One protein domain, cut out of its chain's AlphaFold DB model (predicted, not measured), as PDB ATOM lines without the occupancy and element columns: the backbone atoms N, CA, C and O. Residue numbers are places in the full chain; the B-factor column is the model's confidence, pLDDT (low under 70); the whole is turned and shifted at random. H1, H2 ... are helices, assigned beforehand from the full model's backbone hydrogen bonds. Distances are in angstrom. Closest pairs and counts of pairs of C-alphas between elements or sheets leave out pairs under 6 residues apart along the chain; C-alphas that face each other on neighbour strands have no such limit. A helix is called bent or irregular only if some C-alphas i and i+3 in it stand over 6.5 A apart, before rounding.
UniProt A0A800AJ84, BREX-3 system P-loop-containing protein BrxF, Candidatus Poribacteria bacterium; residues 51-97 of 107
ATOM      1  N   LEU A  51     115.705  86.839  97.497       93.06
ATOM      2  CA  LEU A  51     115.836  85.578  98.209       93.06
ATOM      3  C   LEU A  51     114.481  84.918  98.477       93.06
ATOM      4  O   LEU A  51     114.334  83.709  98.303       93.06
ATOM      5  N   ASN A  52     113.482  85.722  98.845       91.56
ATOM      6  CA  ASN A  52     112.106  85.272  99.018       91.56
ATOM      7  C   ASN A  52     111.574  84.586  97.755       91.56
ATOM      8  O   ASN A  52     111.091  83.456  97.828       91.56
ATOM      9  N   LEU A  53     111.711  85.230  96.594       92.94
ATOM     10  CA  LEU A  53     111.206  84.699  95.332       92.94
ATOM     11  C   LEU A  53     111.903  83.394  94.933       92.94
ATOM     12  O   LEU A  53     111.227  82.423  94.584       92.94
ATOM     13  N   GLU A  54     113.235  83.366  94.970       92.81
ATOM     14  CA  GLU A  54     114.007  82.203  94.521       92.81
ATOM     15  C   GLU A  54     113.793  80.991  95.433       92.81
ATOM     16  O   GLU A  54     113.509  79.894  94.946       92.81
ATOM     17  N   LEU A  55     113.811  81.181  96.756       91.50
ATOM     18  CA  LEU A  55     113.505  80.093  97.686       91.50
ATOM     19  C   LEU A  55     112.045  79.656  97.582       91.50
ATOM     20  O   LEU A  55     111.781  78.456  97.569       91.50
ATOM     21  N   SER A  56     111.099  80.591  97.442       90.19
ATOM     22  CA  SER A  56     109.681  80.245  97.292       90.19
ATOM     23  C   SER A  56     109.449  79.328  96.095       90.19
ATOM     24  O   SER A  56     108.741  78.336  96.246       90.19
ATOM     25  N   LYS A  57     110.080  79.603  94.942       92.31
ATOM     26  CA  LYS A  57     109.996  78.747  93.742       92.31
ATOM     27  C   LYS A  57     110.520  77.335  94.006       92.31
ATOM     28  O   LYS A  57     109.834  76.370  93.685       92.31
ATOM     29  N   LEU A  58     111.711  77.216  94.596       91.00
ATOM     30  CA  LEU A  58     112.348  75.918  94.861       91.00
ATOM     31  C   LEU A  58     111.581  75.107  95.914       91.00
ATOM     32  O   LEU A  58     111.526  73.883  95.844       91.00
ATOM     33  N   MET A  59     110.941  75.790  96.864       89.62
ATOM     34  CA  MET A  59     110.221  75.171  97.973       89.62
ATOM     35  C   MET A  59     108.771  74.784  97.671       89.62
ATOM     36  O   MET A  59     108.148  74.139  98.524       89.62
ATOM     37  N   LEU A  60     108.221  75.138  96.500       90.62
ATOM     38  CA  LEU A  60     106.818  74.867  96.148       90.62
ATOM     39  C   LEU A  60     106.436  73.394  96.338       90.62
ATOM     40  O   LEU A  60     105.380  73.102  96.893       90.62
ATOM     41  N   GLU A  61     107.319  72.477  95.947       89.12
ATOM     42  CA  GLU A  61     107.072  71.029  95.992       89.12
ATOM     43  C   GLU A  61     107.666  70.347  97.236       89.12
ATOM     44  O   GLU A  61     107.603  69.127  97.390       89.12
ATOM     45  N   MET A  62     108.248  71.123  98.152       91.25
ATOM     46  CA  MET A  62     108.958  70.599  99.317       91.25
ATOM     47  C   MET A  62     108.057  70.549 100.548       91.25
ATOM     48  O   MET A  62     107.397  71.530 100.902       91.25
ATOM     49  N   THR A  63     108.113  69.436 101.277       90.00
ATOM     50  CA  THR A  63     107.540  69.332 102.629       90.00
ATOM     51  C   THR A  63     108.300  70.220 103.619       90.00
ATOM     52  O   THR A  63     109.481  70.503 103.421       90.00
ATOM     53  N   ALA A  64     107.670  70.605 104.735       86.69
ATOM     54  CA  ALA A  64     108.312  71.430 105.769       86.69
ATOM     55  C   ALA A  64     109.672  70.862 106.225       86.69
ATOM     56  O   ALA A  64     110.667  71.579 106.262       86.69
ATOM     57  N   LYS A  65     109.749  69.541 106.443       87.44
ATOM     58  CA  LYS A  65     110.992  68.853 106.821       87.44
ATOM     59  C   LYS A  65     112.090  68.987 105.758       87.44
ATOM     60  O   LYS A  65     113.253  69.181 106.099       87.44
ATOM     61  N   GLN A  66     111.738  68.865 104.476       90.12
ATOM     62  CA  GLN A  66     112.701  69.039 103.386       90.12
ATOM     63  C   GLN A  66     113.187  70.484 103.304       90.12
ATOM     64  O   GLN A  66     114.379  70.688 103.104       90.12
ATOM     65  N   ARG A  67     112.301  71.470 103.493       89.44
ATOM     66  CA  ARG A  67     112.670  72.893 103.472       89.44
ATOM     67  C   ARG A  67     113.722  73.211 104.535       89.44
ATOM     68  O   ARG A  67     114.735  73.805 104.196       89.44
ATOM     69  N   THR A  68     113.542  72.738 105.769       86.94
ATOM     70  CA  THR A  68     114.530  72.914 106.850       86.94
ATOM     71  C   THR A  68     115.879  72.279 106.517       86.94
ATOM     72  O   THR A  68     116.913  72.925 106.649       86.94
ATOM     73  N   ILE A  69     115.879  71.025 106.048       88.44
ATOM     74  CA  ILE A  69     117.119  70.283 105.765       88.44
ATOM     75  C   ILE A  69     117.866  70.868 104.562       88.44
ATOM     76  O   ILE A  69     119.093  70.900 104.552       88.44
ATOM     77  N   GLN A  70     117.140  71.300 103.530       89.44
ATOM     78  CA  GLN A  70     117.743  71.732 102.274       89.44
ATOM     79  C   GLN A  70     118.032  73.229 102.221       89.44
ATOM     80  O   GLN A  70     118.876  73.614 101.421       89.44
ATOM     81  N   LEU A  71     117.407  74.074 103.052       89.25
ATOM     82  CA  LEU A  71     117.626  75.524 103.008       89.25
ATOM     83  C   LEU A  71     119.117  75.916 103.043       89.25
ATOM     84  O   LEU A  71     119.516  76.675 102.162       89.25
ATOM     85  N   PRO A  72     119.969  75.383 103.946       89.38
ATOM     86  CA  PRO A  72     121.397  75.714 103.933       89.38
ATOM     87  C   PRO A  72     122.066  75.386 102.595       89.38
ATOM     88  O   PRO A  72     122.860  76.175 102.091       89.38
ATOM     89  N   LYS A  73     121.697  74.249 101.990       90.81
ATOM     90  CA  LYS A  73     122.240  73.822 100.700       90.81
ATOM     91  C   LYS A  73     121.742  74.699  99.551       90.81
ATOM     92  O   LYS A  73     122.534  75.107  98.715       90.81
ATOM     93  N   LEU A  74     120.456  75.050  99.545       91.44
ATOM     94  CA  LEU A  74     119.875  75.956  98.550       91.44
ATOM     95  C   LEU A  74     120.532  77.342  98.607       91.44
ATOM     96  O   LEU A  74     120.824  77.918  97.564       91.44
ATOM     97  N   LEU A  75     120.805  77.859  99.809       89.94
ATOM     98  CA  LEU A  75     121.533  79.118  99.994       89.94
ATOM     99  C   LEU A  75     122.974  79.022  99.493       89.94
ATOM    100  O   LEU A  75     123.424  79.912  98.774       89.94
ATOM    101  N   GLU A  76     123.681  77.945  99.843       90.56
ATOM    102  CA  GLU A  76     125.034  77.692  99.346       90.56
ATOM    103  C   GLU A  76     125.055  77.650  97.815       90.56
ATOM    104  O   GLU A  76     125.903  78.297  97.204       90.56
ATOM    105  N   ASP A  77     124.108  76.952  97.192       90.81
ATOM    106  CA  ASP A  77     124.031  76.824  95.739       90.81
ATOM    107  C   ASP A  77     123.683  78.165  95.069       90.81
ATOM    108  O   ASP A  77     124.262  78.501  94.038       90.81
ATOM    109  N   MET A  78     122.794  78.979  95.652       88.25
ATOM    110  CA  MET A  78     122.480  80.321  95.130       88.25
ATOM    111  C   MET A  78     123.684  81.267  95.163       88.25
ATOM    112  O   MET A  78     123.828  82.110  94.278       88.25
ATOM    113  N   VAL A  79     124.534  81.139  96.182       86.81
ATOM    114  CA  VAL A  79     125.734  81.970  96.349       86.81
ATOM    115  C   VAL A  79     126.893  81.439  95.502       86.81
ATOM    116  O   VAL A  79     127.590  82.219  94.864       86.81
ATOM    117  N   SER A  80     127.090  80.121  95.464       86.38
ATOM    118  CA  SER A  80     128.246  79.479  94.816       86.38
ATOM    119  C   SER A  80     128.116  79.377  93.298       86.38
ATOM    120  O   SER A  80     129.129  79.308  92.612       86.38
ATOM    121  N   ASN A  81     126.893  79.383  92.759       80.56
ATOM    122  CA  ASN A  81     126.656  79.415  91.311       80.56
ATOM    123  C   ASN A  81     126.767  80.831  90.715       80.56
ATOM    124  O   ASN A  81     126.376  81.049  89.568       80.56
ATOM    125  N   ASN A  82     127.240  81.802  91.496       76.62
ATOM    126  CA  ASN A  82     127.408  83.177  91.067       76.62
ATOM    127  C   ASN A  82     128.902  83.485  90.880       76.62
ATOM    128  O   ASN A  82     129.670  83.448  91.839       76.62
ATOM    129  N   ASP A  83     129.302  83.799  89.646       78.94
ATOM    130  CA  ASP A  83     130.690  84.145  89.304       78.94
ATOM    131  C   ASP A  83     131.066  85.588  89.706       78.94
ATOM    132  O   ASP A  83     132.225  85.998  89.583       78.94
ATOM    133  N   GLU A  84     130.103  86.384  90.179       83.50
ATOM    134  CA  GLU A  84     130.323  87.776  90.553       83.50
ATOM    135  C   GLU A  84     131.117  87.899  91.858       83.50
ATOM    136  O   GLU A  84     130.845  87.252  92.870       83.50
ATOM    137  N   LYS A  85     132.058  88.850  91.882       84.12
ATOM    138  CA  LYS A  85     132.843  89.182  93.086       84.12
ATOM    139  C   LYS A  85     131.960  89.655  94.250       84.12
ATOM    140  O   LYS A  85     132.360  89.552  95.408       84.12
ATOM    141  N   THR A  86     130.801  90.236  93.938       89.88
ATOM    142  CA  THR A  86     129.848  90.782  94.909       89.88
ATOM    143  C   THR A  86     128.471  90.212  94.638       89.88
ATOM    144  O   THR A  86     127.956  90.332  93.531       89.88
ATOM    145  N   ILE A  87     127.849  89.660  95.675       92.75
ATOM    146  CA  ILE A  87     126.490  89.131  95.609       92.75
ATOM    147  C   ILE A  87     125.592  90.069  96.405       92.75
ATOM    148  O   ILE A  87     125.817  90.309  97.592       92.75
ATOM    149  N   ALA A  88     124.578  90.610  95.740       94.44
ATOM    150  CA  ALA A  88     123.549  91.414  96.376       94.44
ATOM    151  C   ALA A  88     122.326  90.541  96.657       94.44
ATOM    152  O   ALA A  88     121.819  89.873  95.757       94.44
ATOM    153  N   ILE A  89     121.847  90.566  97.899       94.19
ATOM    154  CA  ILE A  89     120.673  89.813  98.341       94.19
ATOM    155  C   ILE A  89     119.634  90.815  98.843       94.19
ATOM    156  O   ILE A  89     119.954  91.678  99.660       94.19
ATOM    157  N   ASP A  90     118.402  90.694  98.357       94.25
ATOM    158  CA  ASP A  90     117.243  91.462  98.821       94.25
ATOM    159  C   ASP A  90     116.137  90.517  99.313       94.25
ATOM    160  O   ASP A  90     116.164  89.313  99.038       94.25
ATOM    161  N   ASN A  91     115.146  91.070 100.014       91.06
ATOM    162  CA  ASN A  91     113.966  90.335 100.475       91.06
ATOM    163  C   ASN A  91     114.318  89.082 101.301       91.06
ATOM    164  O   ASN A  91     113.886  87.962 101.020       91.06
ATOM    165  N   MET A  92     115.151  89.268 102.326       90.25
ATOM    166  CA  MET A  92     115.649  88.184 103.180       90.25
ATOM    167  C   MET A  92     114.637  87.715 104.237       90.25
ATOM    168  O   MET A  92     114.966  86.837 105.033       90.25
ATOM    169  N   GLU A  93     113.418  88.265 104.271       86.62
ATOM    170  CA  GLU A  93     112.424  87.965 105.310       86.62
ATOM    171  C   GLU A  93     112.070  86.477 105.431       86.62
ATOM    172  O   GLU A  93     111.798  85.999 106.531       86.62
ATOM    173  N   ILE A  94     112.131  85.736 104.319       85.88
ATOM    174  CA  ILE A  94     111.832  84.301 104.284       85.88
ATOM    175  C   ILE A  94     112.743  83.494 105.214       85.88
ATOM    176  O   ILE A  94     112.301  82.496 105.768       85.88
ATOM    177  N   LEU A  95     113.981  83.943 105.450       85.25
ATOM    178  CA  LEU A  95     114.927  83.265 106.345       85.25
ATOM    179  C   LEU A  95     114.452  83.236 107.800       85.25
ATOM    180  O   LEU A  95     114.889  82.381 108.569       85.25
ATOM    181  N   PHE A  96     113.564  84.156 108.175       83.56
ATOM    182  CA  PHE A  96     113.027  84.268 109.528       83.56
ATOM    183  C   PHE A  96     111.674  83.562 109.690       83.56
ATOM    184  O   PHE A  96     111.058  83.674 110.752       83.56
ATOM    185  N   ASP A  97     111.197  82.837 108.672       83.81
ATOM    186  CA  ASP A  97     109.978  82.041 108.784       83.81
ATOM    187  C   ASP A  97     110.168  80.936 109.837       83.81
ATOM    188  O   ASP A  97     111.032  80.061 109.724       83.81
TER     189      ASP A  97
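What this domain is: This is residues 51 to 97 of the 107 residues of the protein "BREX-3 system P-loop-containing protein BrxF" of Candidatus Poribacteria bacterium (UniProt A0A800AJ84). The long helix H2 makes one long side, the shorter H1 stands steeply to it, and the small H3 packs on H1's first part, away from H2. From H2's last residue the chain loops back to H3, with residues 80 to 86 sticking out. The printed part has 47 residues with three named helices, H1, H2, H3 in order, and no named strand: all helix. It is elongated, 33 by 18 by 15 A, and only just compact, close to loose, with a radius of gyration of the C-alphas of 11.1 A.

How they stand to each other: H1, residues 51 to 59, and H2, residues 64 to 80, are close but not clearly touching: their closest C-alphas, of Met 59 and Arg 67, are 6.4 A apart. They run opposite ways at a steep tilt of 54 degrees. H1 touches H3, residues 92 to 96; the closest C-alphas, of Asn 52 and Ile 94, are 5.4 A apart. H2 and H3 are apart. Every O i to N i+4 pair is within hydrogen-bond range in H1, 11 of 13 in H2 and 0 of 1 in H3, where 2 of 2 O i to N i+3 pairs are.

Where its parts are: H1 begins at C-alpha 51 (115.836, 85.578, 98.209) and is 11.8 A long. H2 measures 24.1 A, with a kink of 46 degrees near residue 71; it is irregular, C-alphas 69 and 72 being 7.2 A apart. H3, 7.9 A long, ends at C-alpha 96 (113.027, 84.268, 109.528).

The domain as a whole: The C-alphas farthest apart, of Thr 63 and Lys 85, are 33.5 A apart. The link from H1 to H2 is tight, that from H2 to H3 long, 11 residues. The printed part has no cut, and no printed residue is under pLDDT 70.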